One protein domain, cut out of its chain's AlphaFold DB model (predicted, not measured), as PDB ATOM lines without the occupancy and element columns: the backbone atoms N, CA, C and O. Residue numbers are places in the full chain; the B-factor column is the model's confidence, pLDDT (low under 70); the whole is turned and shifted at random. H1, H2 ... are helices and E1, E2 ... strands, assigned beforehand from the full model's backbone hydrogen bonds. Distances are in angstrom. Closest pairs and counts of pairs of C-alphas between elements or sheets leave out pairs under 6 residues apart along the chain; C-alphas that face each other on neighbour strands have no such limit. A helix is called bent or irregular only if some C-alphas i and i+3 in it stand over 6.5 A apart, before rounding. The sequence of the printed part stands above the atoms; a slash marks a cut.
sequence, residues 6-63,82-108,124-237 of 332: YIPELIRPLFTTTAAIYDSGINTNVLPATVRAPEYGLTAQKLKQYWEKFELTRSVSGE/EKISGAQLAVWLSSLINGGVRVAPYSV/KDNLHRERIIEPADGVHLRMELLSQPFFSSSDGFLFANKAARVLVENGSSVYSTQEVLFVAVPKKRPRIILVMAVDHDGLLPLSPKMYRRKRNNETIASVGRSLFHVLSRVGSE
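This is residues 6 to 63, 82 to 108 and 124 to 237 of the 332 residues of the protein "PASTA domain-containing protein" of Desulfobulbus sp (UniProt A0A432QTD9). A long, twisted sheet of three strands, E3, E4 and E5, has H4 packed on one face and H7 on the opposite face, both toward the end of the sheet where E3 begins and E4 ends. From H4 further helices lead away from the sheet: H5 meets the end of H4, H1 crosses H5, and H2 and H3 lie beyond H1, while the small strand pair E1 and E2 lies with E1 beside H4. Toward the other end of the sheet the chain passes from E5 into H6, where residues 207 to 213 stick out. The printed part has 199 residues with seven named helices and five named strands, in the order H1 H2 H3 H4 E1 E2 H5 E3 E4 E5 H6 H7; the class is mixed, helices and strands, and the larger sheet is antiparallel in the order E3, E4, E5. The whole is compact, with a radius of gyration of the C-alphas of 18.1 A and spans of 53 by 44 by 39 A.

E3, residues 157 to 169, E4, residues 172 to 185, and E5, residues 192 to 201, form a meander, each strand the antiparallel neighbour of the one before. E3 and E4 are a hairpin at 167 degrees, with N 163 and O 178 within hydrogen-bond range at 2.9 A. E4 and E5 are a hairpin at 166 degrees, with N 181 and O 196 at 2.8 A. H7, residues 220 to 236, is on the sheet at a height of 8.0 A; the closest C-alphas of H7 and E4 are those of Ser 232 and Val 185, 6.1 A apart. H7 has a kink of 45 degrees near residue 227 and is irregular, but only just: C-alphas 226 and 229 are 6.9 A apart. H4, residues 86 to 97, is on the opposite face at a height of 9.3 A, over E4 and E5, and the sheet with H4 and H7 makes three layers, helices on both faces of a sheet. H4 runs slantwise to the strands, at 38 degrees to E5 on the local plane; the closest C-alphas of H4 and E5 are those of Ala 90 and Val 195, 6.1 A apart. E1, residues 101 to 103, comes closest to H4 at the C-alphas of Arg 102 and Ser 95, 4.9 A apart. E1 is the antiparallel neighbour of E2, residues 129 to 131, with N 102 and O 130 at 2.7 A. H5, residues 135 to 145, touches H4 about perpendicular at 74 degrees, with residues 96 to 97 of H4 alone; their closest C-alphas are those of Arg 142 and Ile 97, 5.0 A apart. H1, residues 12 to 24, is the hub and touches three helices. It touches H5 at a steep tilt of 49 degrees, opposite ways, closest at the C-alphas of Ile 21 and Leu 141, 6.0 A apart. It touches H2, residues 38 to 41, closest at the C-alphas of Ala 20 and Tyr 40, 6.2 A apart. It only just touches H3, residues 44 to 53, with 3 pairs of C-alphas within 8 A, closest at Ala 19 and Tyr 50, 6.3 A. H1 only grazes the larger sheet, with its residues 12 to 14. H6, residues 208 to 215, touches no helix. Every O i to N i+4 pair is within hydrogen-bond range in H1, H3, H4, H5 and H6, and 11 of 13 are in H7; H2 is too short for such a pair.

H1 begins at C-alpha 12, (-17.043, 12.050, 117.872), and is 17.9 A long from first to last C-alpha. H4 is 16.6 A long. E3 is 37.5 A, E4 42.8 A and E5 30.2 A long; E4 begins at C-alpha 172, (-43.932, 9.207, 113.430). H7, 24.0 A long, ends at C-alpha 236, (-8.159, 15.926, 147.724).

The two C-alphas farthest apart are those of Asp 125 and Pro 208, 56.9 A. Residues 64 to 81 are cut out, with 20.0 A between C-alphas 63 and 82, and residues 109 to 123, with 11.6 A between C-alphas 108 and 124. The links H1 to H2 and H5 to E3 are long. The mean pLDDT of the printed part is 81.9; 32 residues are under 70, among them residues 201 to 218, and H6 has a mean of 54.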
ATOM      1  N   TYR A   6     -26.425   5.717 124.259       83.12
ATOM      2  CA  TYR A   6     -26.075   7.008 123.687       83.12
ATOM      3  C   TYR A   6     -25.537   6.851 122.267       83.12
ATOM      4  O   TYR A   6     -24.970   5.810 121.923       83.12
ATOM      5  N   ILE A   7     -25.739   7.885 121.452       86.44
ATOM      6  CA  ILE A   7     -25.297   7.899 120.056       86.44
ATOM      7  C   ILE A   7     -23.794   8.235 119.933       86.44
ATOM      8  O   ILE A   7     -23.314   9.115 120.657       86.44
ATOM      9  N   PRO A   8     -23.035   7.582 119.032       86.81
ATOM     10  CA  PRO A   8     -21.590   7.791 118.865       86.81
ATOM     11  C   PRO A   8     -21.201   9.237 118.534       86.81
ATOM     12  O   PRO A   8     -20.133   9.712 118.928       86.81
ATOM     13  N   GLU A   9     -22.085   9.978 117.863       88.62
ATOM     14  CA  GLU A   9     -21.882  11.376 117.477       88.62
ATOM     15  C   GLU A   9     -21.613  12.284 118.683       88.62
ATOM     16  O   GLU A   9     -20.906  13.287 118.551       88.62
ATOM     17  N   LEU A  10     -22.103  11.918 119.873       88.62
ATOM     18  CA  LEU A  10     -21.862  12.669 121.108       88.62
ATOM     19  C   LEU A  10     -20.385  12.759 121.465       88.62
ATOM     20  O   LEU A  10     -19.943  13.783 121.980       88.62
ATOM     21  N   ILE A  11     -19.609  11.719 121.182       91.38
ATOM     22  CA  ILE A  11     -18.188  11.679 121.530       91.38
ATOM     23  C   ILE A  11     -17.273  11.879 120.331       91.38
ATOM     24  O   ILE A  11     -16.066  12.007 120.513       91.38
ATOM     25  N   ARG A  12     -17.821  11.963 119.114       91.06
ATOM     26  CA  ARG A  12     -17.043  12.050 117.872       91.06
ATOM     27  C   ARG A  12     -15.954  13.140 117.889       91.06
ATOM     28  O   ARG A  12     -14.829  12.818 117.507       91.06
ATOM     29  N   PRO A  13     -16.186  14.380 118.371       90.56
ATOM     30  CA  PRO A  13     -15.126  15.396 118.418       90.56
ATOM     31  C   PRO A  13     -13.968  15.024 119.358       90.56
ATOM     32  O   PRO A  13     -12.801  15.265 119.047       90.56
ATOM     33  N   LEU A  14     -14.280  14.409 120.502       92.12
ATOM     34  CA  LEU A  14     -13.270  13.939 121.448       92.12
ATOM     35  C   LEU A  14     -12.524  12.718 120.901       92.12
ATOM     36  O   LEU A  14     -11.299  12.661 120.965       92.12
ATOM     37  N   PHE A  15     -13.258  11.769 120.319       93.69
ATOM     38  CA  PHE A  15     -12.710  10.561 119.715       93.69
ATOM     39  C   PHE A  15     -11.757  10.884 118.559       93.69
ATOM     40  O   PHE A  15     -10.619  10.432 118.567       93.69
ATOM     41  N   THR A  16     -12.178  11.720 117.608       92.19
ATOM     42  CA  THR A  16     -11.340  12.143 116.469       92.19
ATOM     43  C   THR A  16     -10.076  12.867 116.919       92.19
ATOM     44  O   THR A  16      -9.006  12.623 116.374       92.19
ATOM     45  N   THR A  17     -10.171  13.708 117.954       91.56
ATOM     46  CA  THR A  17      -8.995  14.355 118.556       91.56
ATOM     47  C   THR A  17      -8.060  13.332 119.196       91.56
ATOM     48  O   THR A  17      -6.855  13.388 118.986       91.56
ATOM     49  N   THR A  18      -8.608  12.358 119.918       92.75
ATOM     50  CA  THR A  18      -7.833  11.272 120.536       92.75
ATOM     51  C   THR A  18      -7.120  10.422 119.481       92.75
ATOM     52  O   THR A  18      -5.931  10.148 119.613       92.75
ATOM     53  N   ALA A  19      -7.830  10.044 118.418       93.19
ATOM     54  CA  ALA A  19      -7.283   9.286 117.300       93.19
ATOM     55  C   ALA A  19      -6.168  10.058 116.583       93.19
ATOM     56  O   ALA A  19      -5.144   9.472 116.258       93.19
ATOM     57  N   ALA A  20      -6.331  11.369 116.387       91.69
ATOM     58  CA  ALA A  20      -5.317  12.206 115.754       91.69
ATOM     59  C   ALA A  20      -4.043  12.334 116.597       91.69
ATOM     60  O   ALA A  20      -2.956  12.208 116.051       91.69
ATOM     61  N   ILE A  21      -4.178  12.533 117.915       91.44
ATOM     62  CA  ILE A  21      -3.035  12.559 118.847       91.44
ATOM     63  C   ILE A  21      -2.303  11.213 118.831       91.44
ATOM     64  O   ILE A  21      -1.079  11.152 118.867       91.44
ATOM     65  N   TYR A  22      -3.058  10.117 118.781       91.56
ATOM     66  CA  TYR A  22      -2.466   8.790 118.734       91.56
ATOM     67  C   TYR A  22      -1.762   8.506 117.393       91.56
ATOM     68  O   TYR A  22      -0.670   7.949 117.394       91.56
ATOM     69  N   ASP A  23      -2.352   8.912 116.261       91.00
ATOM     70  CA  ASP A  23      -1.785   8.726 114.912       91.00
ATOM     71  C   ASP A  23      -0.539   9.593 114.675       91.00
ATOM     72  O   ASP A  23       0.385   9.155 113.994       91.00
ATOM     73  N   SER A  24      -0.495  10.804 115.247       86.50
ATOM     74  CA  SER A  24       0.655  11.714 115.143       86.50
ATOM     75  C   SER A  24       1.869  11.194 115.925       86.50
ATOM     76  O   SER A  24       3.023  11.377 115.522       86.50
ATOM     77  N   GLY A  25       1.614  10.493 117.029       84.44
ATOM     78  CA  GLY A  25       2.645   9.915 117.878       84.44
ATOM     79  C   GLY A  25       3.479  10.965 118.618       84.44
ATOM     80  O   GLY A  25       3.302  12.172 118.486       84.44
ATOM     81  N   ILE A  26       4.445  10.481 119.399       77.31
ATOM     82  CA  ILE A  26       5.129  11.247 120.458       77.31
ATOM     83  C   ILE A  26       5.887  12.484 119.944       77.31
ATOM     84  O   ILE A  26       6.045  13.462 120.673       77.31
ATOM     85  N   ASN A  27       6.364  12.445 118.698       70.62
ATOM     86  CA  ASN A  27       7.247  13.470 118.138       70.62
ATOM     87  C   ASN A  27       6.511  14.552 117.344       70.62
ATOM     88  O   ASN A  27       7.158  15.490 116.875       70.62
ATOM     89  N   THR A  28       5.196  14.429 117.146       72.31
ATOM     90  CA  THR A  28       4.443  15.410 116.363       72.31
ATOM     91  C   THR A  28       3.171  15.832 117.079       72.31
ATOM     92  O   THR A  28       2.344  15.014 117.478       72.31
ATOM     93  N   ASN A  29       3.017  17.146 117.236       72.38
ATOM     94  CA  ASN A  29       1.822  17.716 117.833       72.38
ATOM     95  C   ASN A  29       0.717  17.823 116.793       72.38
ATOM     96  O   ASN A  29       0.942  18.161 115.627       72.38
ATOM     97  N   VAL A  30      -0.508  17.612 117.255       77.12
ATOM     98  CA  VAL A  30      -1.688  17.791 116.427       77.12
ATOM     99  C   VAL A  30      -1.844  19.265 116.052       77.12
ATOM    100  O   VAL A  30      -1.785  20.157 116.900       77.12
ATOM    101  N   LEU A  31      -2.062  19.518 114.760       76.62
ATOM    102  CA  LEU A  31      -2.208  20.871 114.234       76.62
ATOM    103  C   LEU A  31      -3.408  21.604 114.865       76.62
ATOM    104  O   LEU A  31      -4.462  20.999 115.112       76.62
ATOM    105  N   PRO A  32      -3.289  22.929 115.084       70.88
ATOM    106  CA  PRO A  32      -4.367  23.727 115.648       70.88
ATOM    107  C   PRO A  32      -5.587  23.750 114.723       70.88
ATOM    108  O   PRO A  32      -5.484  23.583 113.506       70.88
ATOM    109  N   ALA A  33      -6.759  24.018 115.305       70.56
ATOM    110  CA  ALA A  33      -8.037  24.029 114.588       70.56
ATOM    111  C   ALA A  33      -8.070  24.963 113.364       70.56
ATOM    112  O   ALA A  33      -8.836  24.718 112.441       70.56
ATOM    113  N   THR A  34      -7.236  26.003 113.352       75.19
ATOM    114  CA  THR A  34      -7.125  26.988 112.269       75.19
ATOM    115  C   THR A  34      -6.416  26.471 111.018       75.19
ATOM    116  O   THR A  34      -6.641  27.023 109.948       75.19
ATOM    117  N   VAL A  35      -5.559  25.451 111.137       76.94
ATOM    118  CA  VAL A  35      -4.687  24.983 110.036       76.94
ATOM    119  C   VAL A  35      -4.884  23.493 109.731       76.94
ATOM    120  O   VAL A  35      -4.455  23.002 108.691       76.94
ATOM    121  N   ARG A  36      -5.543  22.746 110.621       79.56
ATOM    122  CA  ARG A  36      -5.776  21.311 110.433       79.56
ATOM    123  C   ARG A  36      -6.816  21.020 109.346       79.56
ATOM    124  O   ARG A  36      -7.819  21.721 109.221       79.56
ATOM    125  N   ALA A  37      -6.622  19.908 108.640       78.75
ATOM    126  CA  ALA A  37      -7.638  19.332 107.766       78.75
ATOM    127  C   ALA A  37      -8.868  18.842 108.568       78.75
ATOM    128  O   ALA A  37      -8.754  18.570 109.772       78.75
ATOM    129  N   PRO A  38     -10.042  18.688 107.923       78.38
ATOM    130  CA  PRO A  38     -11.186  18.000 108.519       78.38
ATOM    131  C   PRO A  38     -10.769  16.636 109.078       78.38
ATOM    132  O   PRO A  38      -9.981  15.928 108.457       78.38
ATOM    133  N   GLU A  39     -11.250  16.300 110.279       81.88
ATOM    134  CA  GLU A  39     -10.891  15.058 110.990       81.88
ATOM    135  C   GLU A  39      -9.376  14.814 111.107       81.88
ATOM    136  O   GLU A  39      -8.927  13.678 111.216       81.88
ATOM    137  N   TYR A  40      -8.581  15.891 111.092       85.00
ATOM    138  CA  TYR A  40      -7.119  15.845 111.126       85.00
ATOM    139  C   TYR A  40      -6.490  15.094 109.938       85.00
ATOM    140  O   TYR A  40      -5.334  14.694 110.008       85.00
ATOM    141  N   GLY A  41      -7.233  14.915 108.839       84.19
ATOM    142  CA  GLY A  41      -6.785  14.155 107.669       84.19
ATOM    143  C   GLY A  41      -6.867  12.635 107.839       84.19
ATOM    144  O   GLY A  41      -6.364  11.901 106.990       84.19
ATOM    145  N   LEU A  42      -7.496  12.146 108.914       89.31
ATOM    146  CA  LEU A  42      -7.722  10.718 109.115       89.31
ATOM    147  C   LEU A  42      -8.793  10.201 108.151       89.31
ATOM    148  O   LEU A  42      -9.837  10.818 107.957       89.31
ATOM    149  N   THR A  43      -8.552   9.030 107.563       91.88
ATOM    150  CA  THR A  43      -9.550   8.353 106.732       91.88
ATOM    151  C   THR A  43     -10.598   7.660 107.603       91.88
ATOM    152  O   THR A  43     -10.314   7.227 108.723       91.88
ATOM    153  N   ALA A  44     -11.803   7.458 107.063       89.69
ATOM    154  CA  ALA A  44     -12.862   6.715 107.752       89.69
ATOM    155  C   ALA A  44     -12.420   5.295 108.169       89.69
ATOM    156  O   ALA A  44     -12.807   4.806 109.228       89.69
ATOM    157  N   GLN A  45     -11.559   4.650 107.370       92.62
ATOM    158  CA  GLN A  45     -10.980   3.343 107.694       92.62
ATOM    159  C   GLN A  45     -10.075   3.407 108.931       92.62
ATOM    160  O   GLN A  45     -10.227   2.581 109.828       92.62
ATOM    161  N   LYS A  46      -9.184   4.407 109.021       92.81
ATOM    162  CA  LYS A  46      -8.345   4.615 110.213       92.81
ATOM    163  C   LYS A  46      -9.186   4.910 111.452       92.81
ATOM    164  O   LYS A  46      -8.928   4.358 112.516       92.81
ATOM    165  N   LEU A  47     -10.214   5.749 111.323       91.38
ATOM    166  CA  LEU A  47     -11.116   6.042 112.439       91.38
ATOM    167  C   LEU A  47     -11.818   4.777 112.938       91.38
ATOM    168  O   LEU A  47     -11.889   4.571 114.145       91.38
ATOM    169  N   LYS A  48     -12.262   3.894 112.038       91.25
ATOM    170  CA  LYS A  48     -12.834   2.599 112.426       91.25
ATOM    171  C   LYS A  48     -11.811   1.703 113.139       91.25
ATOM    172  O   LYS A  48     -12.131   1.127 114.173       91.25
ATOM    173  N   GLN A  49     -10.572   1.645 112.650       92.69
ATOM    174  CA  GLN A  49      -9.495   0.899 113.317       92.69
ATOM    175  C   GLN A  49      -9.235   1.416 114.738       92.69
ATOM    176  O   GLN A  49      -9.100   0.622 115.665       92.69
ATOM    177  N   TYR A  50      -9.201   2.736 114.941       93.00
ATOM    178  CA  TYR A  50      -9.022   3.316 116.276       93.00
ATOM    179  C   TYR A  50     -10.232   3.120 117.184       93.00
ATOM    180  O   TYR A  50     -10.073   2.983 118.397       93.00
ATOM    181  N   TRP A  51     -11.430   3.069 116.611       89.81
ATOM    182  CA  TRP A  51     -12.653   2.781 117.346       89.81
ATOM    183  C   TRP A  51     -12.615   1.385 117.975       89.81
ATOM    184  O   TRP A  51     -12.897   1.227 119.163       89.81
ATOM    185  N   GLU A  52     -12.176   0.394 117.195       89.69
ATOM    186  CA  GLU A  52     -11.955  -0.979 117.656       89.69
ATOM    187  C   GLU A  52     -10.763  -1.056 118.623       89.69
ATOM    188  O   GLU A  52     -10.886  -1.632 119.703       89.69
ATOM    189  N   LYS A  53      -9.638  -0.405 118.293       90.31
ATOM    190  CA  LYS A  53      -8.417  -0.408 119.114       90.31
ATOM    191  C   LYS A  53      -8.636   0.161 120.514       90.31
ATOM    192  O   LYS A  53      -8.080  -0.366 121.466       90.31
ATOM    193  N   PHE A  54      -9.417   1.231 120.656       89.56
ATOM    194  CA  PHE A  54      -9.718   1.818 121.967       89.56
ATOM    195  C   PHE A  54     -10.838   1.088 122.723       89.56
ATOM    196  O   PHE A  54     -11.245   1.550 123.790       89.56
ATOM    197  N   GLU A  55     -11.324  -0.038 122.189       85.38
ATOM    198  CA  GLU A  55     -12.310  -0.932 122.804       85.38
ATOM    199  C   GLU A  55     -13.587  -0.233 123.292       85.38
ATOM    200  O   GLU A  55     -14.171  -0.584 124.323       85.38
ATOM    201  N   LEU A  56     -14.040   0.776 122.549       81.44
ATOM    202  CA  LEU A  56     -15.111   1.675 122.977       81.44
ATOM    203  C   LEU A  56     -16.458   0.948 123.158       81.44
ATOM    204  O   LEU A  56     -17.254   1.291 124.032       81.44
ATOM    205  N   THR A  57     -16.681  -0.103 122.369       78.94
ATOM    206  CA  THR A  57     -17.888  -0.942 122.385       78.94
ATOM    207  C   THR A  57     -17.761  -2.181 123.271       78.94
ATOM    208  O   THR A  57     -18.734  -2.922 123.430       78.94
ATOM    209  N   ARG A  58     -16.600  -2.419 123.897       84.25
ATOM    210  CA  ARG A  58     -16.407  -3.591 124.757       84.25
ATOM    211  C   ARG A  58     -17.318  -3.510 125.976       84.25
ATOM    212  O   ARG A  58     -17.390  -2.487 126.662       84.25
ATOM    213  N   SER A  59     -17.995  -4.613 126.279       81.69
ATOM    214  CA  SER A  59     -18.870  -4.708 127.446       81.69
ATOM    215  C   SER A  59     -18.111  -4.427 128.745       81.69
ATOM    216  O   SER A  59     -16.948  -4.806 128.931       81.69
ATOM    217  N   VAL A  60     -18.782  -3.745 129.665       79.19
ATOM    218  CA  VAL A  60     -18.234  -3.398 130.975       79.19
ATOM    219  C   VAL A  60     -18.790  -4.373 132.008       79.19
ATOM    220  O   VAL A  60     -19.972  -4.347 132.332       79.19
ATOM    221  N   SER A  61     -17.938  -5.267 132.506       65.56
ATOM    222  CA  SER A  61     -18.275  -6.172 133.607       65.56
ATOM    223  C   SER A  61     -18.286  -5.414 134.937       65.56
ATOM    224  O   SER A  61     -17.461  -4.527 135.142       65.56
ATOM    225  N   GLY A  62     -19.178  -5.787 135.859       55.72
ATOM    226  CA  GLY A  62     -19.218  -5.213 137.211       55.72
ATOM    227  C   GLY A  62     -20.284  -4.141 137.442       55.72
ATOM    228  O   GLY A  62     -20.376  -3.628 138.559       55.72
ATOM    229  N   GLU A  63     -21.131  -3.837 136.453       49.19
ATOM    230  CA  GLU A  63     -22.394  -3.160 136.749       49.19
ATOM    231  C   GLU A  63     -23.236  -4.072 137.656       49.19
ATOM    232  O   GLU A  63     -23.455  -5.239 137.308       49.19
ATOM    233  N   GLU A  82     -24.418   1.912 116.151       67.06
ATOM    234  CA  GLU A  82     -23.708   1.474 117.349       67.06
ATOM    235  C   GLU A  82     -24.174   2.291 118.560       67.06
ATOM    236  O   GLU A  82     -24.354   3.504 118.490       67.06
ATOM    237  N   LYS A  83     -24.415   1.620 119.684       78.62
ATOM    238  CA  LYS A  83     -24.984   2.213 120.899       78.62
ATOM    239  C   LYS A  83     -23.981   2.069 122.034       78.62
ATOM    240  O   LYS A  83     -23.487   0.969 122.257       78.62
ATOM    241  N   ILE A  84     -23.715   3.158 122.758       85.25
ATOM    242  CA  ILE A  84     -22.699   3.192 123.821       85.25
ATOM    243  C   ILE A  84     -23.360   3.496 125.168       85.25
ATOM    244  O   ILE A  84     -24.184   4.404 125.262       85.25
ATOM    245  N   SER A  85     -23.008   2.765 126.223       85.44
ATOM    246  CA  SER A  85     -23.515   3.009 127.577       85.44
ATOM    247  C   SER A  85     -22.698   4.065 128.332       85.44
ATOM    248  O   SER A  85     -21.532   4.322 128.035       85.44
ATOM    249  N   GLY A  86     -23.286   4.658 129.376       84.00
ATOM    250  CA  GLY A  86     -22.565   5.600 130.243       84.00
ATOM    251  C   GLY A  86     -21.337   4.978 130.923       84.00
ATOM    252  O   GLY A  86     -20.307   5.638 131.054       84.00
ATOM    253  N   ALA A  87     -21.404   3.697 131.296       85.25
ATOM    254  CA  ALA A  87     -20.264   2.982 131.865       85.25
ATOM    255  C   ALA A  87     -19.162   2.730 130.830       85.25
ATOM    256  O   ALA A  87     -17.986   2.873 131.158       85.25
ATOM    257  N   GLN A  88     -19.520   2.414 129.579       88.88
ATOM    258  CA  GLN A  88     -18.553   2.302 128.481       88.88
ATOM    259  C   GLN A  88     -17.835   3.631 128.251       88.88
ATOM    260  O   GLN A  88     -16.609   3.647 128.182       88.88
ATOM    261  N   LEU A  89     -18.569   4.750 128.247       90.00
ATOM    262  CA  LEU A  89     -17.978   6.089 128.161       90.00
ATOM    263  C   LEU A  89     -17.007   6.368 129.314       90.00
ATOM    264  O   LEU A  89     -15.910   6.873 129.081       90.00
ATOM    265  N   ALA A  90     -17.387   6.020 130.545       90.25
ATOM    266  CA  ALA A  90     -16.539   6.212 131.718       90.25
ATOM    267  C   ALA A  90     -15.262   5.364 131.659       90.25
ATOM    268  O   ALA A  90     -14.172   5.884 131.896       90.25
ATOM    269  N   VAL A  91     -15.376   4.083 131.300       91.75
ATOM    270  CA  VAL A  91     -14.227   3.180 131.167       91.75
ATOM    271  C   VAL A  91     -13.311   3.635 130.035       91.75
ATOM    272  O   VAL A  91     -12.100   3.738 130.246       91.75
ATOM    273  N   TRP A  92     -13.869   3.976 128.875       91.62
ATOM    274  CA  TRP A  92     -13.113   4.497 127.739       91.62
ATOM    275  C   TRP A  92     -12.335   5.758 128.123       91.62
ATOM    276  O   TRP A  92     -11.107   5.769 128.042       91.62
ATOM    277  N   LEU A  93     -13.018   6.782 128.646       92.12
ATOM    278  CA  LEU A  93     -12.377   8.029 129.062       92.12
ATOM    279  C   LEU A  93     -11.305   7.788 130.130       92.12
ATOM    280  O   LEU A  93     -10.215   8.352 130.040       92.12
ATOM    281  N   SER A  94     -11.590   6.932 131.118       92.69
ATOM    282  CA  SER A  94     -10.620   6.587 132.159       92.69
ATOM    283  C   SER A  94      -9.350   5.980 131.571       92.69
ATOM    284  O   SER A  94      -8.261   6.374 131.979       92.69
ATOM    285  N   SER A  95      -9.485   5.117 130.559       93.00
ATOM    286  CA  SER A  95      -8.367   4.442 129.891       93.00
ATOM    287  C   SER A  95      -7.486   5.434 129.131       93.00
ATOM    288  O   SER A  95      -6.265   5.306 129.132       93.00
ATOM    289  N   LEU A  96      -8.081   6.469 128.527       91.94
ATOM    290  CA  LEU A  96      -7.328   7.528 127.850       91.94
ATOM    291  C   LEU A  96      -6.515   8.370 128.839       91.94
ATOM    292  O   LEU A  96      -5.336   8.643 128.621       91.94
ATOM    293  N   ILE A  97      -7.125   8.766 129.958       91.94
ATOM    294  CA  ILE A  97      -6.504   9.720 130.886       91.94
ATOM    295  C   ILE A  97      -5.675   9.066 131.997       91.94
ATOM    296  O   ILE A  97      -4.979   9.767 132.730       91.94
ATOM    297  N   ASN A  98      -5.708   7.739 132.140       91.88
ATOM    298  CA  ASN A  98      -4.884   7.005 133.105       91.88
ATOM    299  C   ASN A  98      -3.628   6.365 132.480       91.88
ATOM    300  O   ASN A  98      -2.897   5.657 133.170       91.88
ATOM    301  N   GLY A  99      -3.327   6.675 131.215       89.12
ATOM    302  CA  GLY A  99      -2.134   6.180 130.523       89.12
ATOM    303  C   GLY A  99      -2.340   4.855 129.791       89.12
ATOM    304  O   GLY A  99      -1.402   4.062 129.709       89.12
ATOM    305  N   GLY A 100      -3.545   4.607 129.276       91.56
ATOM    306  CA  GLY A 100      -3.813   3.492 128.373       91.56
ATOM    307  C   GLY A 100      -4.283   2.207 129.033       91.56
ATOM    308  O   GLY A 100      -4.253   1.158 128.389       91.56
ATOM    309  N   VAL A 101      -4.655   2.250 130.314       91.81
ATOM    310  CA  VAL A 101      -4.991   1.051 131.085       91.81
ATOM    311  C   VAL A 101      -6.489   1.003 131.318       91.81
ATOM    312  O   VAL A 101      -7.054   1.815 132.048       91.81
ATOM    313  N   ARG A 102      -7.147   0.000 130.760       91.25
ATOM    314  CA  ARG A 102      -8.546  -0.269 131.045       91.25
ATOM    315  C   ARG A 102      -8.677  -0.910 132.411       91.25
ATOM    316  O   ARG A 102      -8.041  -1.921 132.703       91.25
ATOM    317  N   VAL A 103      -9.516  -0.314 133.249       86.81
ATOM    318  CA  VAL A 103      -9.810  -0.807 134.595       86.81
ATOM    319  C   VAL A 103     -11.277  -1.195 134.645       86.81
ATOM    320  O   VAL A 103     -12.145  -0.388 134.311       86.81
ATOM    321  N   ALA A 104     -11.561  -2.430 135.059       84.00
ATOM    322  CA  ALA A 104     -12.935  -2.845 135.310       84.00
ATOM    323  C   ALA A 104     -13.520  -2.020 136.476       84.00
ATOM    324  O   ALA A 104     -12.917  -1.985 137.557       84.00
ATOM    325  N   PRO A 105     -14.667  -1.342 136.289       85.06
ATOM    326  CA  PRO A 105     -15.264  -0.554 137.352       85.06
ATOM    327  C   PRO A 105     -15.785  -1.462 138.465       85.06
ATOM    328  O   PRO A 105     -16.205  -2.598 138.243       85.06
ATOM    329  N   TYR A 106     -15.779  -0.936 139.684       83.44
ATOM    330  CA  TYR A 106     -16.323  -1.610 140.855       83.44
ATOM    331  C   TYR A 106     -17.040  -0.597 141.745       83.44
ATOM    332  O   TYR A 106     -16.604   0.541 141.893       83.44
ATOM    333  N   SER A 107     -18.140  -1.023 142.360       82.81
ATOM    334  CA  SER A 107     -18.906  -0.212 143.313       82.81
ATOM    335  C   SER A 107     -18.569  -0.535 144.771       82.81
ATOM    336  O   SER A 107     -18.717   0.312 145.646       82.81
ATOM    337  N   VAL A 108     -18.090  -1.754 145.045       82.69
ATOM    338  CA  VAL A 108     -17.808  -2.238 146.404       82.69
ATOM    339  C   VAL A 108     -16.304  -2.260 146.659       82.69
ATOM    340  O   VAL A 108     -15.592  -3.114 146.123       82.69
ATOM    341  N   LYS A 124      -6.685  -4.363 145.657       73.44
ATOM    342  CA  LYS A 124      -6.439  -3.386 144.586       73.44
ATOM    343  C   LYS A 124      -5.475  -3.922 143.522       73.44
ATOM    344  O   LYS A 124      -5.476  -3.391 142.403       73.44
ATOM    345  N   ASP A 125      -4.698  -4.948 143.856       67.31
ATOM    346  CA  ASP A 125      -3.698  -5.553 142.976       67.31
ATOM    347  C   ASP A 125      -4.330  -6.626 142.081       67.31
ATOM    348  O   ASP A 125      -3.960  -6.758 140.920       67.31
ATOM    349  N   ASN A 126      -5.394  -7.277 142.559       68.88
ATOM    350  CA  ASN A 126      -6.211  -8.221 141.785       68.88
ATOM    351  C   ASN A 126      -7.300  -7.562 140.910       68.88
ATOM    352  O   ASN A 126      -8.148  -8.245 140.322       68.88
ATOM    353  N   LEU A 127      -7.311  -6.230 140.801       74.69
ATOM    354  CA  LEU A 127      -8.174  -5.554 139.833       74.69
ATOM    355  C   LEU A 127      -7.751  -5.956 138.418       74.69
ATOM    356  O   LEU A 127      -6.580  -5.847 138.065       74.69
ATOM    357  N   HIS A 128      -8.710  -6.381 137.597       76.50
ATOM    358  CA  HIS A 128      -8.452  -6.675 136.190       76.50
ATOM    359  C   HIS A 128      -8.079  -5.374 135.474       76.50
ATOM    360  O   HIS A 128      -8.935  -4.525 135.200       76.50
ATOM    361  N   ARG A 129      -6.774  -5.209 135.248       85.38
ATOM    362  CA  ARG A 129      -6.163  -4.101 134.522       85.38
ATOM    363  C   ARG A 129      -5.636  -4.645 133.213       85.38
ATOM    364  O   ARG A 129      -4.793  -5.535 133.206       85.38
ATOM    365  N   GLU A 130      -6.122  -4.087 132.124       89.19
ATOM    366  CA  GLU A 130      -5.731  -4.498 130.786       89.19
ATOM    367  C   GLU A 130      -5.115  -3.310 130.068       89.19
ATOM    368  O   GLU A 130      -5.666  -2.209 130.069       89.19
ATOM    369  N   ARG A 131      -3.929  -3.503 129.500       91.50
ATOM    370  CA  ARG A 131      -3.246  -2.446 128.765       91.50
ATOM    371  C   ARG A 131      -3.749  -2.444 127.326       91.50
ATOM    372  O   ARG A 131      -3.549  -3.419 126.618       91.50
ATOM    373  N   ILE A 132      -4.360  -1.336 126.920       92.00
ATOM    374  CA  ILE A 132      -4.878  -1.125 125.557       92.00
ATOM    375  C   ILE A 132      -3.929  -0.244 124.747       92.00
ATOM    376  O   ILE A 132      -3.798  -0.391 123.534       92.00
ATOM    377  N   ILE A 133      -3.265   0.692 125.425       92.19
ATOM    378  CA  ILE A 133      -2.330   1.626 124.809       92.19
ATOM    379  C   ILE A 133      -0.958   1.444 125.458       92.19
ATOM    380  O   ILE A 133      -0.840   1.312 126.686       92.19
ATOM    381  N   GLU A 134       0.081   1.435 124.624       92.06
ATOM    382  CA  GLU A 134       1.468   1.358 125.073       92.06
ATOM    383  C   GLU A 134       1.797   2.487 126.063       92.06
ATOM    384  O   GLU A 134       1.249   3.585 125.945       92.06
ATOM    385  N   PRO A 135       2.675   2.268 127.061       91.25
ATOM    386  CA  PRO A 135       2.897   3.242 128.128       91.25
ATOM    387  C   PRO A 135       3.331   4.622 127.624       91.25
ATOM    388  O   PRO A 135       2.832   5.635 128.113       91.25
ATOM    389  N   ALA A 136       4.249   4.667 126.655       91.62
ATOM    390  CA  ALA A 136       4.762   5.920 126.107       91.62
ATOM    391  C   ALA A 136       3.662   6.686 125.356       91.62
ATOM    392  O   ALA A 136       3.419   7.861 125.648       91.62
ATOM    393  N   ASP A 137       2.925   5.990 124.488       91.75
ATOM    394  CA  ASP A 137       1.799   6.557 123.748       91.75
ATOM    395  C   ASP A 137       0.670   7.000 124.683       91.75
ATOM    396  O   ASP A 137       0.102   8.069 124.504       91.75
ATOM    397  N   GLY A 138       0.352   6.216 125.714       92.12
ATOM    398  CA  GLY A 138      -0.695   6.536 126.682       92.12
ATOM    399  C   GLY A 138      -0.348   7.759 127.532       92.12
ATOM    400  O   GLY A 138      -1.218   8.577 127.836       92.12
ATOM    401  N   VAL A 139       0.926   7.924 127.904       91.31
ATOM    402  CA  VAL A 139       1.406   9.132 128.589       91.31
ATOM    403  C   VAL A 139       1.333  10.342 127.662       91.31
ATOM    404  O   VAL A 139       0.839  11.383 128.099       91.31
ATOM    405  N   HIS A 140       1.789  10.209 126.414       91.94
ATOM    406  CA  HIS A 140       1.736  11.280 125.421       91.94
ATOM    407  C   HIS A 140       0.292  11.695 125.116       91.94
ATOM    408  O   HIS A 140      -0.055  12.862 125.280       91.94
ATOM    409  N   LEU A 141      -0.576  10.726 124.810       92.19
ATOM    410  CA  LEU A 141      -1.999  10.929 124.562       92.19
ATOM    411  C   LEU A 141      -2.655  11.670 125.714       92.19
ATOM    412  O   LEU A 141      -3.328  12.671 125.495       92.19
ATOM    413  N   ARG A 142      -2.430  11.224 126.954       92.44
ATOM    414  CA  ARG A 142      -2.962  11.905 128.133       92.44
ATOM    415  C   ARG A 142      -2.483  13.353 128.209       92.44
ATOM    416  O   ARG A 142      -3.290  14.239 128.470       92.44
ATOM    417  N   MET A 143      -1.184  13.591 128.043       90.38
ATOM    418  CA  MET A 143      -0.603  14.930 128.144       90.38
ATOM    419  C   MET A 143      -1.188  15.872 127.091       90.38
ATOM    420  O   MET A 143      -1.628  16.963 127.449       90.38
ATOM    421  N   GLU A 144      -1.253  15.432 125.834       90.62
ATOM    422  CA  GLU A 144      -1.782  16.226 124.725       90.62
ATOM    423  C   GLU A 144      -3.300  16.400 124.791       90.62
ATOM    424  O   GLU A 144      -3.819  17.479 124.514       90.62
ATOM    425  N   LEU A 145      -4.046  15.379 125.215       91.12
ATOM    426  CA  LEU A 145      -5.498  15.472 125.351       91.12
ATOM    427  C   LEU A 145      -5.891  16.458 126.460       91.12
ATOM    428  O   LEU A 145      -6.794  17.273 126.278       91.12
ATOM    429  N   LEU A 146      -5.186  16.403 127.594       90.88
ATOM    430  CA  LEU A 146      -5.390  17.292 128.742       90.88
ATOM    431  C   LEU A 146      -4.722  18.665 128.557       90.88
ATOM    432  O   LEU A 146      -4.863  19.522 129.429       90.88
ATOM    433  N   SER A 147      -3.975  18.894 127.473       88.38
ATOM    434  CA  SER A 147      -3.441  20.213 127.114       88.38
ATOM    435  C   SER A 147      -4.340  20.954 126.118       88.38
ATOM    436  O   SER A 147      -4.256  22.183 126.052       88.38
ATOM    437  N   GLN A 148      -5.234  20.248 125.408       86.50
ATOM    438  CA  GLN A 148      -6.091  20.827 124.369       86.50
ATOM    439  C   GLN A 148      -6.881  22.043 124.889       86.50
ATOM    440  O   GLN A 148      -7.684  21.882 125.816       86.50
ATOM    441  N   PRO A 149      -6.744  23.236 124.272       81.56
ATOM    442  CA  PRO A 149      -7.403  24.460 124.737       81.56
ATOM    443  C   PRO A 149      -8.931  24.358 124.788       81.56
ATOM    444  O   PRO A 149      -9.568  24.937 125.659       81.56
ATOM    445  N   PHE A 150      -9.524  23.591 123.870       80.56
ATOM    446  CA  PHE A 150     -10.974  23.394 123.801       80.56
ATOM    447  C   PHE A 150     -11.529  22.560 124.954       80.56
ATOM    448  O   PHE A 150     -12.706  22.694 125.282       80.56
ATOM    449  N   PHE A 151     -10.700  21.699 125.545       83.06
ATOM    450  CA  PHE A 151     -11.126  20.762 126.580       83.06
ATOM    451  C   PHE A 151     -10.528  21.068 127.948       83.06
ATOM    452  O   PHE A 151     -10.827  20.371 128.907       83.06
ATOM    453  N   SER A 152      -9.668  22.076 128.066       81.75
ATOM    454  CA  SER A 152      -8.853  22.262 129.263       81.75
ATOM    455  C   SER A 152      -8.976  23.672 129.815       81.75
ATOM    456  O   SER A 152      -8.732  24.646 129.109       81.75
ATOM    457  N   SER A 153      -9.278  23.780 131.106       79.62
ATOM    458  CA  SER A 153      -9.204  25.020 131.886       79.62
ATOM    459  C   SER A 153      -8.014  24.978 132.856       79.62
ATOM    460  O   SER A 153      -7.228  24.027 132.848       79.62
ATOM    461  N   SER A 154      -7.840  26.017 133.678       76.06
ATOM    462  CA  SER A 154      -6.909  25.990 134.818       76.06
ATOM    463  C   SER A 154      -7.255  24.885 135.820       76.06
ATOM    464  O   SER A 154      -6.358  24.265 136.388       76.06
ATOM    465  N   ASP A 155      -8.550  24.619 135.987       81.06
ATOM    466  CA  ASP A 155      -9.082  23.813 137.086       81.06
ATOM    467  C   ASP A 155      -9.166  22.323 136.725       81.06
ATOM    468  O   ASP A 155      -9.110  21.451 137.594       81.06
ATOM    469  N   GLY A 156      -9.241  21.996 135.433       89.06
ATOM    470  CA  GLY A 156      -9.311  20.614 134.982       89.06
ATOM    471  C   GLY A 156      -9.586  20.457 133.494       89.06
ATOM    472  O   GLY A 156      -9.459  21.386 132.698       89.06
ATOM    473  N   PHE A 157      -9.964  19.238 133.133       93.06
ATOM    474  CA  PHE A 157     -10.466  18.884 131.814       93.06
ATOM    475  C   PHE A 157     -11.994  18.913 131.829       93.06
ATOM    476  O   PHE A 157     -12.609  18.387 132.755       93.06
ATOM    477  N   LEU A 158     -12.601  19.514 130.810       93.31
ATOM    478  CA  LEU A 158     -14.034  19.557 130.573       93.31
ATOM    479  C   LEU A 158     -14.314  19.393 129.083       93.31
ATOM    480  O   LEU A 158     -13.928  20.221 128.263       93.31
ATOM    481  N   PHE A 159     -15.061  18.353 128.751       92.94
ATOM    482  CA  PHE A 159     -15.625  18.147 127.429       92.94
ATOM    483  C   PHE A 159     -17.140  18.146 127.551       92.94
ATOM    484  O   PHE A 159     -17.695  17.432 128.380       92.94
ATOM    485  N   ALA A 160     -17.814  18.936 126.725       91.00
ATOM    486  CA  ALA A 160     -19.262  18.919 126.631       91.00
ATOM    487  C   ALA A 160     -19.665  18.918 125.163       91.00
ATOM    488  O   ALA A 160     -19.109  19.679 124.368       91.00
ATOM    489  N   ASN A 161     -20.631  18.081 124.808       91.00
ATOM    490  CA  ASN A 161     -21.145  18.020 123.451       91.00
ATOM    491  C   ASN A 161     -22.637  17.690 123.438       91.00
ATOM    492  O   ASN A 161     -23.191  17.163 124.404       91.00
ATOM    493  N   LYS A 162     -23.276  18.017 122.321       88.12
ATOM    494  CA  LYS A 162     -24.700  17.849 122.081       88.12
ATOM    495  C   LYS A 162     -24.911  17.274 120.693       88.12
ATOM    496  O   LYS A 162     -24.364  17.792 119.725       88.12
ATOM    497  N   ALA A 163     -25.747  16.253 120.596       85.56
ATOM    498  CA  ALA A 163     -26.130  15.655 119.329       85.56
ATOM    499  C   ALA A 163     -27.638  15.395 119.319       85.56
ATOM    500  O   ALA A 163     -28.237  15.080 120.345       85.56
ATOM    501  N   ALA A 164     -28.263  15.570 118.160       82.12
ATOM    502  CA  ALA A 164     -29.683  15.327 117.969       82.12
ATOM    503  C   ALA A 164     -29.872  14.325 116.839       82.12
ATOM    504  O   ALA A 164     -29.143  14.362 115.847       82.12
ATOM    505  N   ARG A 165     -30.865  13.454 116.989       77.19
ATOM    506  CA  ARG A 165     -31.273  12.502 115.959       77.19
ATOM    507  C   ARG A 165     -32.778  12.525 115.764       77.19
ATOM    508  O   ARG A 165     -33.533  12.810 116.698       77.19
ATOM    509  N   VAL A 166     -33.184  12.169 114.555       77.56
ATOM    510  CA  VAL A 166     -34.577  11.915 114.198       77.56
ATOM    511  C   VAL A 166     -34.710  10.419 113.964       77.56
ATOM    512  O   VAL A 166     -34.017   9.864 113.118       77.56
ATOM    513  N   LEU A 167     -35.557   9.769 114.751       73.00
ATOM    514  CA  LEU A 167     -35.925   8.368 114.585       73.00
ATOM    515  C   LEU A 167     -37.323   8.317 113.988       73.00
ATOM    516  O   LEU A 167     -38.193   9.074 114.408       73.00
ATOM    517  N   VAL A 168     -37.553   7.432 113.026       69.62
ATOM    518  CA  VAL A 168     -38.904   7.167 112.531       69.62
ATOM    519  C   VAL A 168     -39.400   5.916 113.242       69.62
ATOM    520  O   VAL A 168     -38.934   4.820 112.960       69.62
ATOM    521  N   GLU A 169     -40.317   6.080 114.191       67.38
ATOM    522  CA  GLU A 169     -40.955   4.973 114.910       67.38
ATOM    523  C   GLU A 169     -42.453   4.988 114.578       67.38
ATOM    524  O   GLU A 169     -43.128   6.003 114.753       67.38
ATOM    525  N   ASN A 170     -42.987   3.873 114.065       66.94
ATOM    526  CA  ASN A 170     -44.411   3.714 113.724       66.94
ATOM    527  C   ASN A 170     -44.974   4.827 112.807       66.94
ATOM    528  O   ASN A 170     -46.082   5.316 113.015       66.94
ATOM    529  N   GLY A 171     -44.191   5.278 111.819       72.50
ATOM    530  CA  GLY A 171     -44.586   6.355 110.900       72.50
ATOM    531  C   GLY A 171     -44.549   7.768 111.503       72.50
ATOM    532  O   GLY A 171     -44.887   8.728 110.815       72.50
ATOM    533  N   SER A 172     -44.114   7.918 112.758       67.19
ATOM    534  CA  SER A 172     -43.932   9.207 113.430       67.19
ATOM    535  C   SER A 172     -42.450   9.534 113.607       67.19
ATOM    536  O   SER A 172     -41.648   8.682 113.981       67.19
ATOM    537  N   SER A 173     -42.076  10.792 113.355       71.25
ATOM    538  CA  SER A 173     -40.715  11.279 113.608       71.25
ATOM    539  C   SER A 173     -40.537  11.634 115.087       71.25
ATOM    540  O   SER A 173     -41.106  12.610 115.571       71.25
ATOM    541  N   VAL A 174     -39.723  10.860 115.797       68.88
ATOM    542  CA  VAL A 174     -39.326  11.079 117.190       68.88
ATOM    543  C   VAL A 174     -37.964  11.769 117.224       68.88
ATOM    544  O   VAL A 174     -36.971  11.252 116.714       68.88
ATOM    545  N   TYR A 175     -37.903  12.941 117.854       74.44
ATOM    546  CA  TYR A 175     -36.669  13.713 118.001       74.44
ATOM    547  C   TYR A 175     -36.080  13.470 119.384       74.44
ATOM    548  O   TYR A 175     -36.680  13.851 120.390       74.44
ATOM    549  N   SER A 176     -34.879  12.901 119.429       78.88
ATOM    550  CA  SER A 176     -34.118  12.704 120.665       78.88
ATOM    551  C   SER A 176     -32.865  13.561 120.599       78.88
ATOM    552  O   SER A 176     -32.086  13.487 119.644       78.88
ATOM    553  N   THR A 177     -32.702  14.420 121.601       82.69
ATOM    554  CA  THR A 177     -31.505  15.234 121.765       82.69
ATOM    555  C   THR A 177     -30.743  14.746 122.977       82.69
ATOM    556  O   THR A 177     -31.265  14.724 124.087       82.69
ATOM    557  N   GLN A 178     -29.484  14.396 122.762       86.25
ATOM    558  CA  GLN A 178     -28.604  13.898 123.799       86.25
ATOM    559  C   GLN A 178     -27.482  14.907 124.063       86.25
ATOM    560  O   GLN A 178     -27.002  15.597 123.160       86.25
ATOM    561  N   GLU A 179     -27.074  15.009 125.320       88.25
ATOM    562  CA  GLU A 179     -25.969  15.844 125.781       88.25
ATOM    563  C   GLU A 179     -25.034  15.003 126.641       88.25
ATOM    564  O   GLU A 179     -25.484  14.167 127.422       88.25
ATOM    565  N   VAL A 180     -23.731  15.226 126.501       91.06
ATOM    566  CA  VAL A 180     -22.701  14.569 127.303       91.06
ATOM    567  C   VAL A 180     -21.787  15.613 127.925       91.06
ATOM    568  O   VAL A 180     -21.469  16.626 127.301       91.06
ATOM    569  N   LEU A 181     -21.368  15.353 129.154       92.50
ATOM    570  CA  LEU A 181     -20.385  16.116 129.899       92.50
ATOM    571  C   LEU A 181     -19.381  15.147 130.513       92.50
ATOM    572  O   LEU A 181     -19.741  14.249 131.275       92.50
ATOM    573  N   PHE A 182     -18.112  15.391 130.225       93.94
ATOM    574  CA  PHE A 182     -16.983  14.762 130.880       93.94
ATOM    575  C   PHE A 182     -16.193  15.817 131.630       93.94
ATOM    576  O   PHE A 182     -15.848  16.852 131.063       93.94
ATOM    577  N   VAL A 183     -15.878  15.540 132.888       93.69
ATOM    578  CA  VAL A 183     -15.012  16.388 133.707       93.69
ATOM    579  C   VAL A 183     -13.931  15.517 134.322       93.69
ATOM    580  O   VAL A 183     -14.241  14.444 134.829       93.69
ATOM    581  N   ALA A 184     -12.676  15.960 134.292       92.75
ATOM    582  CA  ALA A 184     -11.575  15.258 134.942       92.75
ATOM    583  C   ALA A 184     -10.673  16.232 135.713       92.75
ATOM    584  O   ALA A 184     -10.255  17.265 135.188       92.75
ATOM    585  N   VAL A 185     -10.386  15.906 136.975       91.69
ATOM    586  CA  VAL A 185      -9.702  16.802 137.922       91.69
ATOM    587  C   VAL A 185      -8.709  16.012 138.778       91.69
ATOM    588  O   VAL A 185      -9.042  14.905 139.217       91.69
ATOM    589  N   PRO A 186      -7.503  16.542 139.065       89.00
ATOM    590  CA  PRO A 186      -6.907  17.775 138.528       89.00
ATOM    591  C   PRO A 186      -6.358  17.601 137.102       89.00
ATOM    592  O   PRO A 186      -6.027  16.490 136.692       89.00
ATOM    593  N   LYS A 187      -6.173  18.713 136.370       87.69
ATOM    594  CA  LYS A 187      -5.763  18.722 134.948       87.69
ATOM    595  C   LYS A 187      -4.585  17.801 134.611       87.69
ATOM    596  O   LYS A 187      -4.659  17.058 133.650       87.69
ATOM    597  N   LYS A 188      -3.475  17.858 135.357       85.06
ATOM    598  CA  LYS A 188      -2.243  17.122 134.993       85.06
ATOM    599  C   LYS A 188      -2.300  15.629 135.320       85.06
ATOM    600  O   LYS A 188      -1.668  14.820 134.648       85.06
ATOM    601  N   ARG A 189      -2.991  15.270 136.402       87.19
ATOM    602  CA  ARG A 189      -3.098  13.894 136.904       87.19
ATOM    603  C   ARG A 189      -4.503  13.678 137.450       87.19
ATOM    604  O   ARG A 189      -4.676  13.765 138.667       87.19
ATOM    605  N   PRO A 190      -5.487  13.435 136.573       90.31
ATOM    606  CA  PRO A 190      -6.862  13.260 136.999       90.31
ATOM    607  C   PRO A 190      -6.988  12.134 138.024       90.31
ATOM    608  O   PRO A 190      -6.497  11.026 137.811       90.31
ATOM    609  N   ARG A 191      -7.632  12.444 139.147       89.12
ATOM    610  CA  ARG A 191      -7.974  11.495 140.215       89.12
ATOM    611  C   ARG A 191      -9.463  11.188 140.226       89.12
ATOM    612  O   ARG A 191      -9.856  10.086 140.588       89.12
ATOM    613  N   ILE A 192     -10.271  12.160 139.809       90.75
ATOM    614  CA  ILE A 192     -11.720  12.043 139.692       90.75
ATOM    615  C   ILE A 192     -12.126  12.317 138.255       90.75
ATOM    616  O   ILE A 192     -11.618  13.242 137.617       90.75
ATOM    617  N   ILE A 193     -13.072  11.511 137.785       92.00
ATOM    618  CA  ILE A 193     -13.764  11.690 136.518       92.00
ATOM    619  C   ILE A 193     -15.259  11.742 136.819       92.00
ATOM    620  O   ILE A 193     -15.776  10.893 137.542       92.00
ATOM    621  N   LEU A 194     -15.949  12.717 136.244       92.44
ATOM    622  CA  LEU A 194     -17.401  12.765 136.180       92.44
ATOM    623  C   LEU A 194     -17.820  12.531 134.734       92.44
ATOM    624  O   LEU A 194     -17.385  13.247 133.834       92.44
ATOM    625  N   VAL A 195     -18.698  11.553 134.537       91.62
ATOM    626  CA  VAL A 195     -19.410  11.346 133.281       91.62
ATOM    627  C   VAL A 195     -20.886  11.585 133.534       91.62
ATOM    628  O   VAL A 195     -21.498  10.920 134.367       91.62
ATOM    629  N   MET A 196     -21.455  12.540 132.809       89.88
ATOM    630  CA  MET A 196     -22.878  12.833 132.819       89.88
ATOM    631  C   MET A 196     -23.384  12.787 131.386       89.88
ATOM    632  O   MET A 196     -22.778  13.363 130.489       89.88
ATOM    633  N   ALA A 197     -24.495  12.098 131.176       86.12
ATOM    634  CA  ALA A 197     -25.160  12.057 129.890       86.12
ATOM    635  C   ALA A 197     -26.668  12.186 130.107       86.12
ATOM    636  O   ALA A 197     -27.224  11.618 131.049       86.12
ATOM    637  N   VAL A 198     -27.299  13.011 129.281       83.44
ATOM    638  CA  VAL A 198     -28.696  13.426 129.417       83.44
ATOM    639  C   VAL A 198     -29.379  13.235 128.073       83.44
ATOM    640  O   VAL A 198     -28.822  13.605 127.044       83.44
ATOM    641  N   ASP A 199     -30.587  12.679 128.083       80.00
ATOM    642  CA  ASP A 199     -31.456  12.557 126.911       80.00
ATOM    643  C   ASP A 199     -32.731  13.360 127.172       80.00
ATOM    644  O   ASP A 199     -33.346  13.222 128.235       80.00
ATOM    645  N   HIS A 200     -33.105  14.227 126.237       75.44
ATOM    646  CA  HIS A 200     -34.339  14.999 126.300       75.44
ATOM    647  C   HIS A 200     -35.097  14.938 124.972       75.44
ATOM    648  O   HIS A 200     -34.528  15.100 123.888       75.44
ATOM    649  N   ASP A 201     -36.407  14.701 125.078       65.44
ATOM    650  CA  ASP A 201     -37.318  14.638 123.936       65.44
ATOM    651  C   ASP A 201     -37.589  16.058 123.421       65.44
ATOM    652  O   ASP A 201     -38.023  16.956 124.149       65.44
ATOM    653  N   GLY A 202     -37.242  16.280 122.154       56.62
ATOM    654  CA  GLY A 202     -36.966  17.612 121.616       56.62
ATOM    655  C   GLY A 202     -38.106  18.303 120.871       56.62
ATOM    656  O   GLY A 202     -37.858  19.364 120.304       56.62
ATOM    657  N   LEU A 203     -39.324  17.757 120.840       53.75
ATOM    658  CA  LEU A 203     -40.441  18.390 120.128       53.75
ATOM    659  C   LEU A 203     -41.641  18.675 121.027       53.75
ATOM    660  O   LEU A 203     -42.648  17.977 121.020       53.75
ATOM    661  N   LEU A 204     -41.567  19.808 121.711       47.28
ATOM    662  CA  LEU A 204     -42.726  20.678 121.862       47.28
ATOM    663  C   LEU A 204     -42.321  22.042 121.294       47.28
ATOM    664  O   LEU A 204     -41.161  22.434 121.479       47.28
ATOM    665  N   PRO A 205     -43.210  22.781 120.606       46.31
ATOM    666  CA  PRO A 205     -42.918  24.161 120.252       46.31
ATOM    667  C   PRO A 205     -42.579  24.915 121.542       46.31
ATOM    668  O   PRO A 205     -43.425  25.129 122.411       46.31
ATOM    669  N   LEU A 206     -41.306  25.274 121.701       53.31
ATOM    670  CA  LEU A 206     -40.869  26.060 122.844       53.31
ATOM    671  C   LEU A 206     -41.499  27.440 122.693       53.31
ATOM    672  O   LEU A 206     -41.234  28.142 121.718       53.31
ATOM    673  N   SER A 207     -42.328  27.840 123.660       52.47
ATOM    674  CA  SER A 207     -42.873  29.199 123.681       52.47
ATOM    675  C   SER A 207     -41.734  30.231 123.552       52.47
ATOM    676  O   SER A 207     -40.637  29.997 124.071       52.47
ATOM    677  N   PRO A 208     -41.952  31.409 122.937       57.94
ATOM    678  CA  PRO A 208     -40.917  32.444 122.810       57.94
ATOM    679  C   PRO A 208     -40.265  32.830 124.153       57.94
ATOM    680  O   PRO A 208     -39.080  33.167 124.218       57.94
ATOM    681  N   LYS A 209     -41.021  32.713 125.256       58.28
ATOM    682  CA  LYS A 209     -40.535  32.884 126.635       58.28
ATOM    683  C   LYS A 209     -39.567  31.770 127.053       58.28
ATOM    684  O   LYS A 209     -38.524  32.064 127.634       58.28
ATOM    685  N   MET A 210     -39.866  30.511 126.720       53.22
ATOM    686  CA  MET A 210     -38.945  29.385 126.915       53.22
ATOM    687  C   MET A 210     -37.716  29.470 126.010       53.22
ATOM    688  O   MET A 210     -36.639  29.087 126.450       53.22
ATOM    689  N   TYR A 211     -37.824  30.022 124.798       54.78
ATOM    690  CA  TYR A 211     -36.668  30.248 123.923       54.78
ATOM    691  C   TYR A 211     -35.690  31.274 124.527       54.78
ATOM    692  O   TYR A 211     -34.486  31.026 124.589       54.78
ATOM    693  N   ARG A 212     -36.205  32.389 125.076       53.06
ATOM    694  CA  ARG A 212     -35.394  33.367 125.831       53.06
ATOM    695  C   ARG A 212     -34.795  32.772 127.107       53.06
ATOM    696  O   ARG A 212     -33.624  33.009 127.383       53.06
ATOM    697  N   ARG A 213     -35.556  31.959 127.850       51.09
ATOM    698  CA  ARG A 213     -35.055  31.256 129.044       51.09
ATOM    699  C   ARG A 213     -33.983  30.224 128.687       51.09
ATOM    700  O   ARG A 213     -32.972  30.188 129.357       51.09
ATOM    701  N   LYS A 214     -34.125  29.487 127.579       53.38
ATOM    702  CA  LYS A 214     -33.124  28.540 127.054       53.38
ATOM    703  C   LYS A 214     -31.835  29.227 126.595       53.38
ATOM    704  O   LYS A 214     -30.770  28.645 126.750       53.38
ATOM    705  N   ARG A 215     -31.907  30.469 126.097       49.38
ATOM    706  CA  ARG A 215     -30.722  31.308 125.825       49.38
ATOM    707  C   ARG A 215     -29.981  31.712 127.111       49.38
ATOM    708  O   ARG A 215     -28.769  31.869 127.072       49.38
ATOM    709  N   ASN A 216     -30.709  31.826 128.226       44.22
ATOM    710  CA  ASN A 216     -30.181  32.068 129.574       44.22
ATOM    711  C   ASN A 216     -29.949  30.781 130.388       44.22
ATOM    712  O   ASN A 216     -29.506  30.872 131.531       44.22
ATOM    713  N   ASN A 217     -30.274  29.598 129.855       50.91
ATOM    714  CA  ASN A 217     -30.115  28.356 130.597       50.91
ATOM    715  C   ASN A 217     -28.643  27.973 130.588       50.91
ATOM    716  O   ASN A 217     -28.008  27.876 129.536       50.91
ATOM    717  N   GLU A 218     -28.142  27.719 131.789       61.03
ATOM    718  CA  GLU A 218     -26.893  27.026 132.032       61.03
ATOM    719  C   GLU A 218     -26.796  25.806 131.105       61.03
ATOM    720  O   GLU A 218     -27.639  24.910 131.106       61.03
ATOM    721  N   THR A 219     -25.778  25.812 130.251       76.56
ATOM    722  CA  THR A 219     -25.434  24.647 129.436       76.56
ATOM    723  C   THR A 219     -24.904  23.546 130.354       76.56
ATOM    724  O   THR A 219     -24.349  23.835 131.416       76.56
ATOM    725  N   ILE A 220     -24.970  22.277 129.943       84.50
ATOM    726  CA  ILE A 220     -24.316  21.199 130.708       84.50
ATOM    727  C   ILE A 220     -22.816  21.501 130.943       84.50
ATOM    728  O   ILE A 220     -22.251  21.151 131.974       84.50
ATOM    729  N   ALA A 221     -22.190  22.269 130.042       85.25
ATOM    730  CA  ALA A 221     -20.835  22.783 130.205       85.25
ATOM    731  C   ALA A 221     -20.685  23.782 131.369       85.25
ATOM    732  O   ALA A 221     -19.676  23.738 132.065       85.25
ATOM    733  N   SER A 222     -21.639  24.695 131.606       85.00
ATOM    734  CA  SER A 222     -21.568  25.598 132.770       85.00
ATOM    735  C   SER A 222     -21.790  24.856 134.084       85.00
ATOM    736  O   SER A 222     -21.119  25.185 135.057       85.00
ATOM    737  N   VAL A 223     -22.628  23.811 134.090       87.00
ATOM    738  CA  VAL A 223     -22.740  22.889 135.234       87.00
ATOM    739  C   VAL A 223     -21.400  22.196 135.491       87.00
ATOM    740  O   VAL A 223     -20.911  22.178 136.612       87.00
ATOM    741  N   GLY A 224     -20.737  21.686 134.449       86.75
ATOM    742  CA  GLY A 224     -19.403  21.102 134.600       86.75
ATOM    743  C   GLY A 224     -18.371  22.087 135.160       86.75
ATOM    744  O   GLY A 224     -17.589  21.721 136.034       86.75
ATOM    745  N   ARG A 225     -18.407  23.352 134.713       88.75
ATOM    746  CA  ARG A 225     -17.519  24.406 135.228       88.75
ATOM    747  C   ARG A 225     -17.785  24.716 136.697       88.75
ATOM    748  O   ARG A 225     -16.835  24.835 137.464       88.75
ATOM    749  N   SER A 226     -19.051  24.820 137.099       88.56
ATOM    750  CA  SER A 226     -19.388  25.066 138.501       88.56
ATOM    751  C   SER A 226     -18.986  23.888 139.388       88.56
ATOM    752  O   SER A 226     -18.596  24.113 140.524       88.56
ATOM    753  N   LEU A 227     -18.968  22.654 138.880       89.62
ATOM    754  CA  LEU A 227     -18.570  21.473 139.650       89.62
ATOM    755  C   LEU A 227     -17.058  21.340 139.895       89.62
ATOM    756  O   LEU A 227     -16.674  20.555 140.762       89.62
ATOM    757  N   PHE A 228     -16.190  22.100 139.214       88.81
ATOM    758  CA  PHE A 228     -14.735  21.969 139.385       88.81
ATOM    759  C   PHE A 228     -14.276  22.133 140.837       88.81
ATOM    760  O   PHE A 228     -13.463  21.337 141.306       88.81
ATOM    761  N   HIS A 229     -14.811  23.116 141.568       85.31
ATOM    762  CA  HIS A 229     -14.421  23.352 142.963       85.31
ATOM    763  C   HIS A 229     -14.816  22.180 143.878       85.31
ATOM    764  O   HIS A 229     -14.011  21.741 144.700       85.31
ATOM    765  N   VAL A 230     -16.018  21.619 143.687       88.88
ATOM    766  CA  VAL A 230     -16.504  20.460 144.452       88.88
ATOM    767  C   VAL A 230     -15.660  19.230 144.139       88.88
ATOM    768  O   VAL A 230     -15.151  18.585 145.049       88.88
ATOM    769  N   LEU A 231     -15.459  18.928 142.854       88.56
ATOM    770  CA  LEU A 231     -14.698  17.755 142.418       88.56
ATOM    771  C   LEU A 231     -13.226  17.839 142.841       88.56
ATOM    772  O   LEU A 231     -12.643  16.826 143.218       88.56
ATOM    773  N   SER A 232     -12.634  19.036 142.836       84.12
ATOM    774  CA  SER A 232     -11.266  19.252 143.327       84.12
ATOM    775  C   SER A 232     -11.146  18.927 144.811       84.12
ATOM    776  O   SER A 232     -10.201  18.250 145.211       84.12
ATOM    777  N   ARG A 233     -12.128  19.354 145.615       84.56
ATOM    778  CA  ARG A 233     -12.171  19.062 147.050       84.56
ATOM    779  C   ARG A 233     -12.333  17.567 147.312       84.56
ATOM    780  O   ARG A 233     -11.515  16.993 148.024       84.56
ATOM    781  N   VAL A 234     -13.305  16.920 146.665       82.00
ATOM    782  CA  VAL A 234     -13.521  15.467 146.797       82.00
ATOM    783  C   VAL A 234     -12.278  14.680 146.361       82.00
ATOM    784  O   VAL A 234     -11.942  13.671 146.965       82.00
ATOM    785  N   GLY A 235     -11.546  15.151 145.344       69.06
ATOM    786  CA  GLY A 235     -10.313  14.504 144.869       69.06
ATOM    787  C   GLY A 235      -9.096  14.702 145.774       69.06
ATOM    788  O   GLY A 235      -8.077  14.028 145.581       69.06
ATOM    789  N   SER A 236      -9.189  15.632 146.725       67.31
ATOM    790  CA  SER A 236      -8.159  15.926 147.724       67.31
ATOM    791  C   SER A 236      -8.439  15.297 149.089       67.31
ATOM    792  O   SER A 236      -7.495  15.059 149.835       67.31
ATOM    793  N   GLU A 237      -9.703  15.003 149.401       63.81
ATOM    794  CA  GLU A 237     -10.087  14.311 150.629       63.81
ATOM    795  C   GLU A 237      -9.664  12.837 150.523       63.81
ATOM    796  O   GLU A 237     -10.260  12.036 149.799       63.81
TER     797      GLU A 237